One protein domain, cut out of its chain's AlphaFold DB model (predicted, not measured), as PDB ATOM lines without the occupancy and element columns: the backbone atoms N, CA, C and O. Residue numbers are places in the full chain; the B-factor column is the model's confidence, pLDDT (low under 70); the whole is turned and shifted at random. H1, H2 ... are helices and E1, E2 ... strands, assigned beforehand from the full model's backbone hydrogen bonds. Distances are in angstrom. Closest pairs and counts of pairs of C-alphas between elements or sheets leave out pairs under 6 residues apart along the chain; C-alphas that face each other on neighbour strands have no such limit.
ATOM      1  N   ARG A 173      21.915 -10.004  50.415       97.81
ATOM      2  CA  ARG A 173      21.859 -10.388  48.999       97.81
ATOM      3  C   ARG A 173      22.275  -9.199  48.151       97.81
ATOM      4  O   ARG A 173      21.755  -8.097  48.339       97.81
ATOM      5  N   VAL A 174      23.181  -9.421  47.209       97.56
ATOM      6  CA  VAL A 174      23.705  -8.381  46.319       97.56
ATOM      7  C   VAL A 174      23.523  -8.772  44.860       97.56
ATOM      8  O   VAL A 174      23.698  -9.933  44.511       97.56
ATOM      9  N   GLU A 175      23.175  -7.814  44.010       97.50
ATOM     10  CA  GLU A 175      23.208  -7.962  42.558       97.50
ATOM     11  C   GLU A 175      24.570  -7.488  42.045       97.50
ATOM     12  O   GLU A 175      25.043  -6.406  42.402       97.50
ATOM     13  N   LEU A 176      25.212  -8.318  41.229       97.50
ATOM     14  CA  LEU A 176      26.511  -8.052  40.629       97.50
ATOM     15  C   LEU A 176      26.351  -7.891  39.120       97.50
ATOM     16  O   LEU A 176      25.676  -8.701  38.484       97.50
ATOM     17  N   ARG A 177      27.028  -6.894  38.546       97.25
ATOM     18  CA  ARG A 177      27.244  -6.767  37.103       97.25
ATOM     19  C   ARG A 177      28.720  -6.563  36.828       97.25
ATOM     20  O   ARG A 177      29.365  -5.736  37.466       97.25
ATOM     21  N   VAL A 178      29.248  -7.314  35.874       96.50
ATOM     22  CA  VAL A 178      30.645  -7.217  35.446       96.50
ATOM     23  C   VAL A 178      30.672  -6.719  34.010       96.50
ATOM     24  O   VAL A 178      29.895  -7.189  33.175       96.50
ATOM     25  N   ARG A 179      31.553  -5.761  33.736       96.56
ATOM     26  CA  ARG A 179      31.865  -5.245  32.406       96.56
ATOM     27  C   ARG A 179      33.362  -5.378  32.168       96.56
ATOM     28  O   ARG A 179      34.153  -5.013  33.038       96.56
ATOM     29  N   ALA A 180      33.732  -5.890  31.002       94.94
ATOM     30  CA  ALA A 180      35.104  -5.903  30.513       94.94
ATOM     31  C   ALA A 180      35.155  -4.997  29.278       94.94
ATOM     32  O   ALA A 180      34.342  -5.160  28.365       94.94
ATOM     33  N   GLY A 181      36.006  -3.971  29.319       93.38
ATOM     34  CA  GLY A 181      36.012  -2.915  28.306       93.38
ATOM     35  C   GLY A 181      34.655  -2.209  28.220       93.38
ATOM     36  O   GLY A 181      34.145  -1.697  29.219       93.38
ATOM     37  N   GLU A 182      34.063  -2.191  27.027       92.69
ATOM     38  CA  GLU A 182      32.717  -1.646  26.784       92.69
ATOM     39  C   GLU A 182      31.609  -2.713  26.852       92.69
ATOM     40  O   GLU A 182      30.426  -2.381  26.782       92.69
ATOM     41  N   HIS A 183      31.967  -3.990  27.026       94.62
ATOM     42  CA  HIS A 183      31.036  -5.112  26.929       94.62
ATOM     43  C   HIS A 183      30.615  -5.625  28.307       94.62
ATOM     44  O   HIS A 183      31.436  -6.057  29.125       94.62
ATOM     45  N   ASP A 184      29.307  -5.613  28.556       94.94
ATOM     46  CA  ASP A 184      28.723  -6.287  29.712       94.94
ATOM     47  C   ASP A 184      28.919  -7.808  29.588       94.94
ATOM     48  O   ASP A 184      28.811  -8.379  28.505       94.94
ATOM     49  N   GLN A 185      29.209  -8.464  30.712       96.31
ATOM     50  CA  GLN A 185      29.444  -9.906  30.809       96.31
ATOM     51  C   GLN A 185      28.216 -10.590  31.435       96.31
ATOM     52  O   GLN A 185      28.219 -10.822  32.646       96.31
ATOM     53  N   PRO A 186      27.149 -10.883  30.666       93.56
ATOM     54  CA  PRO A 186      25.862 -11.328  31.210       93.56
ATOM     55  C   PRO A 186      25.960 -12.632  32.012       93.56
ATOM     56  O   PRO A 186      25.236 -12.796  32.988       93.56
ATOM     57  N   ASP A 187      26.900 -13.517  31.671       93.00
ATOM     58  CA  ASP A 187      27.122 -14.784  32.386       93.00
ATOM     59  C   ASP A 187      27.690 -14.587  33.804       93.00
ATOM     60  O   ASP A 187      27.617 -15.480  34.648       93.00
ATOM     61  N   LEU A 188      28.244 -13.404  34.085       93.44
ATOM     62  CA  LEU A 188      28.725 -13.007  35.408       93.44
ATOM     63  C   LEU A 188      27.723 -12.135  36.169       93.44
ATOM     64  O   LEU A 188      28.025 -11.669  37.272       93.44
ATOM     65  N   HIS A 189      26.550 -11.876  35.586       95.62
ATOM     66  CA  HIS A 189      25.506 -11.083  36.221       95.62
ATOM     67  C   HIS A 189      24.604 -11.993  37.048       95.62
ATOM     68  O   HIS A 189      24.192 -13.064  36.611       95.62
ATOM     69  N   GLY A 190      24.273 -11.570  38.263       95.88
ATOM     70  CA  GLY A 190      23.412 -12.376  39.117       95.88
ATOM     71  C   GLY A 190      23.216 -11.806  40.507       95.88
ATOM     72  O   GLY A 190      23.881 -10.851  40.910       95.88
ATOM     73  N   VAL A 191      22.292 -12.421  41.244       97.31
ATOM     74  CA  VAL A 191      22.060 -12.132  42.659       97.31
ATOM     75  C   VAL A 191      22.779 -13.175  43.503       97.31
ATOM     76  O   VAL A 191      22.523 -14.372  43.385       97.31
ATOM     77  N   PHE A 192      23.657 -12.712  44.383       97.25
ATOM     78  CA  PHE A 192      24.511 -13.536  45.223       97.25
ATOM     79  C   PHE A 192      24.181 -13.311  46.696       97.25
ATOM     80  O   PHE A 192      23.917 -12.188  47.122       97.25
ATOM     81  N   SER A 193      24.215 -14.385  47.487       97.44
ATOM     82  CA  SER A 193      24.110 -14.288  48.947       97.44
ATOM     83  C   SER A 193      25.499 -14.123  49.558       97.44
ATOM     84  O   SER A 193      26.438 -14.821  49.175       97.44
ATOM     85  N   VAL A 194      25.625 -13.216  50.521       97.88
ATOM     86  CA  VAL A 194      26.847 -13.016  51.301       97.88
ATOM     87  C   VAL A 194      26.860 -14.039  52.438       97.88
ATOM     88  O   VAL A 194      26.040 -13.967  53.352       97.88
ATOM     89  N   ALA A 195      27.771 -15.005  52.386       96.81
ATOM     90  CA  ALA A 195      28.023 -15.962  53.460       96.81
ATOM     91  C   ALA A 195      29.059 -15.414  54.462       96.81
ATOM     92  O   ALA A 195      29.643 -14.350  54.254       96.81
ATOM     93  N   ASP A 196      29.333 -16.152  55.542       93.75
ATOM     94  CA  ASP A 196      30.319 -15.751  56.562       93.75
ATOM     95  C   ASP A 196      31.745 -15.607  56.003       93.75
ATOM     96  O   ASP A 196      32.516 -14.765  56.463       93.75
ATOM     97  N   ASN A 197      32.094 -16.399  54.986       94.38
ATOM     98  CA  ASN A 197      33.365 -16.309  54.264       94.38
ATOM     99  C   ASN A 197      33.310 -15.358  53.049       94.38
ATOM    100  O   ASN A 197      34.302 -15.242  52.329       94.38
ATOM    101  N   GLY A 198      32.187 -14.661  52.842       96.12
ATOM    102  CA  GLY A 198      31.986 -13.673  51.786       96.12
ATOM    103  C   GLY A 198      31.105 -14.146  50.628       96.12
ATOM    104  O   GLY A 198      30.120 -14.846  50.845       96.12
ATOM    105  N   ILE A 199      31.391 -13.708  49.399       96.94
ATOM    106  CA  ILE A 199      30.571 -14.019  48.212       96.94
ATOM    107  C   ILE A 199      31.287 -15.054  47.351       96.94
ATOM    108  O   ILE A 199      32.471 -14.905  47.062       96.94
ATOM    109  N   THR A 200      30.555 -16.066  46.888       96.38
ATOM    110  CA  THR A 200      31.028 -16.986  45.842       96.38
ATOM    111  C   THR A 200      30.500 -16.498  44.494       96.38
ATOM    112  O   THR A 200      29.355 -16.774  44.142       96.38
ATOM    113  N   ALA A 201      31.303 -15.699  43.790       92.62
ATOM    114  CA  ALA A 201      30.957 -15.168  42.470       92.62
ATOM    115  C   ALA A 201      31.304 -16.183  41.366       92.62
ATOM    116  O   ALA A 201      32.143 -17.059  41.566       92.62
ATOM    117  N   HIS A 202      30.667 -16.091  40.197       91.44
ATOM    118  CA  HIS A 202      30.945 -17.017  39.097       91.44
ATOM    119  C   HIS A 202      32.424 -16.927  38.664       91.44
ATOM    120  O   HIS A 202      32.979 -15.836  38.591       91.44
ATOM    121  N   LEU A 203      33.064 -18.076  38.406       92.25
ATOM    122  CA  LEU A 203      34.503 -18.221  38.089       92.25
ATOM    123  C   LEU A 203      35.491 -17.820  39.200       92.25
ATOM    124  O   LEU A 203      36.695 -18.011  39.029       92.25
ATOM    125  N   LEU A 204      35.016 -17.320  40.343       92.62
ATOM    126  CA  LEU A 204      35.846 -16.969  41.491       92.62
ATOM    127  C   LEU A 204      35.533 -17.886  42.681       92.62
ATOM    128  O   LEU A 204      34.425 -18.398  42.842       92.62
ATOM    129  N   GLY A 205      36.528 -18.100  43.541       92.69
ATOM    130  CA  GLY A 205      36.301 -18.718  44.847       92.69
ATOM    131  C   GLY A 205      35.508 -17.801  45.787       92.69
ATOM    132  O   GLY A 205      35.076 -16.711  45.415       92.69
ATOM    133  N   ALA A 206      35.346 -18.223  47.043       95.25
ATOM    134  CA  ALA A 206      34.776 -17.356  48.071       95.25
ATOM    135  C   ALA A 206      35.678 -16.131  48.298       95.25
ATOM    136  O   ALA A 206      36.847 -16.267  48.663       95.25
ATOM    137  N   LEU A 207      35.126 -14.937  48.085       96.56
ATOM    138  CA  LEU A 207      35.823 -13.667  48.252       96.56
ATOM    139  C   LEU A 207      35.381 -12.968  49.535       96.56
ATOM    140  O   LEU A 207      34.183 -12.716  49.685       96.56
ATOM    141  N   PRO A 208      36.313 -12.582  50.427       96.62
ATOM    142  CA  PRO A 208      35.994 -12.033  51.740       96.62
ATOM    143  C   PRO A 208      35.498 -10.585  51.635       96.62
ATOM    144  O   PRO A 208      36.256  -9.633  51.807       96.62
ATOM    145  N   VAL A 209      34.207 -10.417  51.354       96.94
ATOM    146  CA  VAL A 209      33.566  -9.095  51.250       96.94
ATOM    147  C   VAL A 209      32.848  -8.650  52.528       96.94
ATOM    148  O   VAL A 209      32.398  -7.510  52.612       96.94
ATOM    149  N   VAL A 210      32.717  -9.531  53.527       96.88
ATOM    150  CA  VAL A 210      32.054  -9.199  54.797       96.88
ATOM    151  C   VAL A 210      32.824  -8.087  55.504       96.88
ATOM    152  O   VAL A 210      34.019  -8.200  55.773       96.88
ATOM    153  N   GLY A 211      32.112  -7.015  55.834       95.56
ATOM    154  CA  GLY A 211      32.650  -5.826  56.478       95.56
ATOM    155  C   GLY A 211      33.253  -4.785  55.552       95.56
ATOM    156  O   GLY A 211      33.643  -3.732  56.055       95.56
ATOM    157  N   LEU A 212      33.280  -5.038  54.242       97.00
ATOM    158  CA  LEU A 212      33.599  -4.023  53.246       97.00
ATOM    159  C   LEU A 212      32.372  -3.156  52.963       97.00
ATOM    160  O   LEU A 212      31.239  -3.650  52.929       97.00
ATOM    161  N   TRP A 213      32.596  -1.869  52.715       96.56
ATOM    162  CA  TRP A 213      31.566  -0.997  52.151       96.56
ATOM    163  C   TRP A 213      31.207  -1.467  50.727       96.56
ATOM    164  O   TRP A 213      32.065  -2.043  50.054       96.56
ATOM    165  N   PRO A 214      29.986  -1.223  50.211       96.75
ATOM    166  CA  PRO A 214      29.588  -1.706  48.883       96.75
ATOM    167  C   PRO A 214      30.587  -1.352  47.768       96.75
ATOM    168  O   PRO A 214      30.932  -2.201  46.946       96.75
ATOM    169  N   VAL A 215      31.119  -0.123  47.772       95.94
ATOM    170  CA  VAL A 215      32.126   0.334  46.794       95.94
ATOM    171  C   VAL A 215      33.467  -0.394  46.946       95.94
ATOM    172  O   VAL A 215      34.126  -0.728  45.962       95.94
ATOM    173  N   GLU A 216      33.872  -0.703  48.176       96.88
ATOM    174  CA  GLU A 216      35.092  -1.463  48.450       96.88
ATOM    175  C   GLU A 216      34.945  -2.923  48.033       96.88
ATOM    176  O   GLU A 216      35.887  -3.493  47.483       96.88
ATOM    177  N   ALA A 217      33.767  -3.510  48.250       97.31
ATOM    178  CA  ALA A 217      33.437  -4.849  47.789       97.31
ATOM    179  C   ALA A 217      33.472  -4.924  46.257       97.31
ATOM    180  O   ALA A 217      34.107  -5.828  45.715       97.31
ATOM    181  N   ALA A 218      32.890  -3.942  45.556       97.50
ATOM    182  CA  ALA A 218      32.978  -3.839  44.098       97.50
ATOM    183  C   ALA A 218      34.440  -3.749  43.621       97.50
ATOM    184  O   ALA A 218      34.851  -4.475  42.718       97.50
ATOM    185  N   ASN A 219      35.262  -2.929  44.282       96.56
ATOM    186  CA  ASN A 219      36.695  -2.821  43.993       96.56
ATOM    187  C   ASN A 219      37.470  -4.124  44.266       96.56
ATOM    188  O   ASN A 219      38.381  -4.472  43.514       96.56
ATOM    189  N   ALA A 220      37.142  -4.841  45.344       96.38
ATOM    190  CA  ALA A 220      37.760  -6.123  45.674       96.38
ATOM    191  C   ALA A 220      37.403  -7.200  44.640       96.38
ATOM    192  O   ALA A 220      38.287  -7.934  44.202       96.38
ATOM    193  N   LEU A 221      36.144  -7.238  44.200       96.56
ATOM    194  CA  LEU A 221      35.665  -8.127  43.141       96.56
ATOM    195  C   LEU A 221      36.353  -7.831  41.802       96.56
ATOM    196  O   LEU A 221      36.850  -8.755  41.165       96.56
ATOM    197  N   ALA A 222      36.462  -6.560  41.404       96.38
ATOM    198  CA  ALA A 222      37.140  -6.175  40.164       96.38
ATOM    199  C   ALA A 222      38.616  -6.614  40.149       96.38
ATOM    200  O   ALA A 222      39.098  -7.156  39.154       96.38
ATOM    201  N   ARG A 223      39.326  -6.447  41.275       96.00
ATOM    202  CA  ARG A 223      40.704  -6.946  41.422       96.00
ATOM    203  C   ARG A 223      40.783  -8.467  41.367       96.00
ATOM    204  O   ARG A 223      41.672  -8.979  40.706       96.00
ATOM    205  N   ALA A 224      39.853  -9.176  42.002       95.88
ATOM    206  CA  ALA A 224      39.837 -10.635  41.982       95.88
ATOM    207  C   ALA A 224      39.620 -11.203  40.568       95.88
ATOM    208  O   ALA A 224      40.311 -12.144  40.188       95.88
ATOM    209  N   TYR A 225      38.729 -10.606  39.766       95.38
ATOM    210  CA  TYR A 225      38.569 -10.992  38.358       95.38
ATOM    211  C   TYR A 225      39.833 -10.732  37.531       95.38
ATOM    212  O   TYR A 225      40.191 -11.562  36.697       95.38
ATOM    213  N   ARG A 226      40.536  -9.615  37.780       94.00
ATOM    214  CA  ARG A 226      41.830  -9.341  37.137       94.00
ATOM    215  C   ARG A 226      42.875 -10.379  37.543       94.00
ATOM    216  O   ARG A 226      43.559 -10.916  36.683       94.00
ATOM    217  N   ASP A 227      43.022 -10.638  38.838       93.12
ATOM    218  CA  ASP A 227      44.078 -11.505  39.375       93.12
ATOM    219  C   ASP A 227      43.894 -12.973  38.957       93.12
ATOM    220  O   ASP A 227      44.860 -13.730  38.913       93.12
ATOM    221  N   ALA A 228      42.669 -13.359  38.596       94.00
ATOM    222  CA  ALA A 228      42.358 -14.654  38.000       94.00
ATOM    223  C   ALA A 228      42.700 -14.750  36.493       94.00
ATOM    224  O   ALA A 228      42.458 -15.798  35.898       94.00
ATOM    225  N   ASP A 229      43.246 -13.689  35.878       92.75
ATOM    226  CA  ASP A 229      43.578 -13.581  34.440       92.75
ATOM    227  C   ASP A 229      42.392 -13.947  33.525       92.75
ATOM    228  O   ASP A 229      42.555 -14.543  32.462       92.75
ATOM    229  N   LEU A 230      41.167 -13.619  33.958       90.19
ATOM    230  CA  LEU A 230      39.939 -13.976  33.235       90.19
ATOM    231  C   LEU A 230      39.639 -13.029  32.064       90.19
ATOM    232  O   LEU A 230      38.897 -13.404  31.158       90.19
ATOM    233  N   PHE A 231      40.203 -11.815  32.073       91.00
ATOM    234  CA  PHE A 231      39.920 -10.772  31.084       91.00
ATOM    235  C   PHE A 231      41.185 -10.042  30.632       91.00
ATOM    236  O   PHE A 231      42.045  -9.689  31.437       91.00
ATOM    237  N   THR A 232      41.246  -9.739  29.336       87.88
ATOM    238  CA  THR A 232      42.319  -8.953  28.704       87.88
ATOM    239  C   THR A 232      42.028  -7.454  28.653       87.88
ATOM    240  O   THR A 232      42.880  -6.678  28.230       87.88
ATOM    241  N   GLU A 233      40.830  -7.038  29.054       92.50
ATOM    242  CA  GLU A 233      40.349  -5.656  29.014       92.50
ATOM    243  C   GLU A 233      40.181  -5.097  30.437       92.50
ATOM    244  O   GLU A 233      40.111  -5.872  31.395       92.50
ATOM    245  N   PRO A 234      40.100  -3.763  30.612       91.06
ATOM    246  CA  PRO A 234      39.821  -3.172  31.914       91.06
ATOM    247  C   PRO A 234      38.485  -3.653  32.480       91.06
ATOM    248  O   PRO A 234      37.471  -3.658  31.781       91.06
ATOM    249  N   ILE A 235      38.482  -4.019  33.759       93.44
ATOM    250  CA  ILE A 235      37.313  -4.589  34.429       93.44
ATOM    251  C   ILE A 235      36.634  -3.516  35.272       93.44
ATOM    252  O   ILE A 235      37.280  -2.826  36.069       93.44
ATOM    253  N   VAL A 236      35.314  -3.424  35.129       95.44
ATOM    254  CA  VAL A 236      34.436  -2.614  35.971       95.44
ATOM    255  C   VAL A 236      33.370  -3.520  36.573       95.44
ATOM    256  O   VAL A 236      32.667  -4.241  35.867       95.44
ATOM    257  N   VAL A 237      33.235  -3.472  37.892       96.19
ATOM    258  CA  VAL A 237      32.208  -4.194  38.636       96.19
ATOM    259  C   VAL A 237      31.208  -3.188  39.179       96.19
ATOM    260  O   VAL A 237      31.579  -2.262  39.897       96.19
ATOM    261  N   SER A 238      29.935  -3.372  38.852       97.31
ATOM    262  CA  SER A 238      28.830  -2.682  39.509       97.31
ATOM    263  C   SER A 238      28.183  -3.618  40.524       97.31
ATOM    264  O   SER A 238      27.938  -4.789  40.233       97.31
ATOM    265  N   LEU A 239      27.922  -3.112  41.723       97.38
ATOM    266  CA  LEU A 239      27.330  -3.871  42.818       97.38
ATOM    267  C   LEU A 239      26.146  -3.097  43.384       97.38
ATOM    268  O   LEU A 239      26.222  -1.882  43.560       97.38
ATOM    269  N   SER A 240      25.065  -3.800  43.693       97.19
ATOM    270  CA  SER A 240      23.916  -3.228  44.383       97.19
ATOM    271  C   SER A 240      23.429  -4.157  45.487       97.19
ATOM    272  O   SER A 240      23.428  -5.374  45.319       97.19
ATOM    273  N   VAL A 241      23.031  -3.612  46.638       97.25
ATOM    274  CA  VAL A 241      22.506  -4.423  47.745       97.25
ATOM    275  C   VAL A 241      20.993  -4.526  47.615       97.25
ATOM    276  O   VAL A 241      20.284  -3.556  47.862       97.25
ATOM    277  N   VAL A 242      20.501  -5.705  47.232       96.88
ATOM    278  CA  VAL A 242      19.072  -5.937  46.968       96.88
ATOM    279  C   VAL A 242      18.307  -6.378  48.213       96.88
ATOM    280  O   VAL A 242      17.116  -6.104  48.319       96.88
ATOM    281  N   ALA A 243      18.975  -7.012  49.182       96.44
ATOM    282  CA  ALA A 243      18.390  -7.309  50.488       96.44
ATOM    283  C   ALA A 243      19.441  -7.294  51.604       96.44
ATOM    284  O   ALA A 243      20.581  -7.707  51.394       96.44
ATOM    285  N   ARG A 244      19.048  -6.864  52.805       97.00
ATOM    286  CA  ARG A 244      19.903  -6.841  54.000       97.00
ATOM    287  C   ARG A 244      19.615  -7.989  54.959       97.00
ATOM    288  O   ARG A 244      18.456  -8.322  55.216       97.00
ATOM    289  N   GLY A 245      20.681  -8.529  55.542       94.12
ATOM    290  CA  GLY A 245      20.658  -9.526  56.601       94.12
ATOM    291  C   GLY A 245      20.181  -8.972  57.948       94.12
ATOM    292  O   GLY A 245      19.892  -7.784  58.121       94.12
ATOM    293  N   SER A 246      20.106  -9.851  58.947       92.31
ATOM    294  CA  SER A 246      19.519  -9.564  60.266       92.31
ATOM    295  C   SER A 246      20.241  -8.467  61.063       92.31
ATOM    296  O   SER A 246      19.615  -7.791  61.883       92.31
ATOM    297  N   LEU A 247      21.522  -8.203  60.779       91.12
ATOM    298  CA  LEU A 247      22.289  -7.111  61.400       91.12
ATOM    299  C   LEU A 247      21.803  -5.700  61.019       91.12
ATOM    300  O   LEU A 247      22.264  -4.719  61.600       91.12
ATOM    301  N   TYR A 248      20.849  -5.581  60.092       92.31
ATOM    302  CA  TYR A 248      20.182  -4.320  59.748       92.31
ATOM    303  C   TYR A 248      18.772  -4.177  60.335       92.31
ATOM    304  O   TYR A 248      18.098  -3.176  60.078       92.31
ATOM    305  N   ALA A 249      18.317  -5.133  61.152       83.94
ATOM    306  CA  ALA A 249      17.033  -5.047  61.843       83.94
ATOM    307  C   ALA A 249      16.840  -3.687  62.572       83.94
ATOM    308  O   ALA A 249      17.791  -3.157  63.157       83.94
ATOM    309  N   PRO A 250      15.622  -3.104  62.529       80.81
ATOM    310  CA  PRO A 250      14.409  -3.677  61.938       80.81
ATOM    311  C   PRO A 250      14.347  -3.585  60.402       80.81
ATOM    312  O   PRO A 250      13.547  -4.290  59.802       80.81
ATOM    313  N   ARG A 251      15.216  -2.802  59.748       79.44
ATOM    314  CA  ARG A 251      15.222  -2.561  58.289       79.44
ATOM    315  C   ARG A 251      15.962  -3.650  57.487       79.44
ATOM    316  O   ARG A 251      16.688  -3.347  56.545       79.44
ATOM    317  N   HIS A 252      15.819  -4.899  57.907       84.12
ATOM    318  CA  HIS A 252      16.309  -6.069  57.178       84.12
ATOM    319  C   HIS A 252      15.287  -6.493  56.111       84.12
ATOM    320  O   HIS A 252      14.124  -6.098  56.188       84.12
ATOM    321  N   GLY A 253      15.708  -7.301  55.138       89.56
ATOM    322  CA  GLY A 253      14.886  -7.662  53.980       89.56
ATOM    323  C   GLY A 253      15.195  -6.807  52.752       89.56
ATOM    324  O   GLY A 253      16.297  -6.268  52.639       89.56
ATOM    325  N   ASP A 254      14.255  -6.737  51.813       93.50
ATOM    326  CA  ASP A 254      14.481  -6.107  50.510       93.50
ATOM    327  C   ASP A 254      14.732  -4.595  50.635       93.50
ATOM    328  O   ASP A 254      14.048  -3.882  51.375       93.50
ATOM    329  N   VAL A 255      15.741  -4.101  49.915       90.81
ATOM    330  CA  VAL A 255      16.115  -2.684  49.900       90.81
ATOM    331  C   VAL A 255      15.307  -1.971  48.822       90.81
ATOM    332  O   VAL A 255      15.440  -2.249  47.633       90.81
ATOM    333  N   THR A 256      14.470  -1.016  49.228       86.75
ATOM    334  CA  THR A 256      13.713  -0.182  48.289       86.75
ATOM    335  C   THR A 256      14.664   0.730  47.510       86.75
ATOM    336  O   THR A 256      15.411   1.493  48.123       86.75
ATOM    337  N   ALA A 257      14.603   0.666  46.174       85.06
ATOM    338  CA  ALA A 257      15.484   1.385  45.246       85.06
ATOM    339  C   ALA A 257      16.986   1.113  45.503       85.06
ATOM    340  O   ALA A 257      17.680   1.967  46.057       85.06
ATOM    341  N   PRO A 258      17.493  -0.075  45.118       85.75
ATOM    342  CA  PRO A 258      18.901  -0.424  45.273       85.75
ATOM    343  C   PRO A 258      19.790   0.566  44.511       85.75
ATOM    344  O   PRO A 258      19.603   0.785  43.313       85.75
ATOM    345  N   GLU A 259      20.757   1.175  45.195       92.75
ATOM    346  CA  GLU A 259      21.747   2.042  44.555       92.75
ATOM    347  C   GLU A 259      22.863   1.188  43.944       92.75
ATOM    348  O   GLU A 259      23.296   0.194  44.537       92.75
ATOM    349  N   TRP A 260      23.315   1.553  42.745       94.88
ATOM    350  CA  TRP A 260      24.444   0.905  42.085       94.88
ATOM    351  C   TRP A 260      25.728   1.649  42.414       94.88
ATOM    352  O   TRP A 260      25.891   2.809  42.045       94.88
ATOM    353  N   VAL A 261      26.668   0.957  43.048       94.62
ATOM    354  CA  VAL A 261      28.041   1.441  43.190       94.62
ATOM    355  C   VAL A 261      28.916   0.810  42.118       94.62
ATOM    356  O   VAL A 261      28.738  -0.356  41.770       94.62
ATOM    357  N   VAL A 262      29.863   1.577  41.588       95.00
ATOM    358  CA  VAL A 262      30.733   1.158  40.485       95.00
ATOM    359  C   VAL A 262      32.180   1.162  40.961       95.00
ATOM    360  O   VAL A 262      32.624   2.114  41.602       95.00
ATOM    361  N   SER A 263      32.915   0.087  40.678       95.50
ATOM    362  CA  SER A 263      34.336  -0.007  40.996       95.50
ATOM    363  C   SER A 263      35.158   0.989  40.174       95.50
ATOM    364  O   SER A 263      34.803   1.344  39.050       95.50
TER     365      SER A 263
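Overview. This is residues 173 to 263 of the 824 residues of a protein of Kutzneria kofuensis (UniProt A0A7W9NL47). A twisted antiparallel sheet of four strands, order E2, E1, E3, E4, has one helix, H1, packed slantwise over one face, making two layers. The loop round Pro 250 makes one end of the length; the spans are 44 by 26 by 20 A. The 91 printed residues, under half in named elements, run E1, E2, H1, E3, E4; the class is mixed, the whole compact, radius of gyration of the C-alphas 12.9 A.

Arrangement. E1, residues 173 to 180, and E2, residues 190 to 193, form a hairpin; N 192 and O 174 are 2.8 A apart. H1, residues 214 to 227, has every O i to N i+4 pair within hydrogen-bond range. E3, residues 235 to 244, is antiparallel to E1, with N 177 and O 238 at 2.8 A. E4, residues 260 to 262, forms a hairpin with E3; N 239 and O 261 are 2.9 A apart. H1 is on the sheet at a height of 8.6 A, closest to E3 at the C-alphas of Ala 218 and Val 237, 5.5 A. E2, H1 and E3 form a split strand-helix-strand unit, E1 between the two strands, its crossover right-handed.

Along the chain. E1, 23.2 A long, begins at C-alpha 173 (21.859, -10.388, 48.999); H1 spans 19.9 A, E3 26.3 A; E4 ends at C-alpha 262 (30.733, 1.158, 40.485).

Size, cuts and confidence. The printed part has no cut; links E2 to H1 and E3 to E4 are long; no printed residue is under 70 in pLDDT.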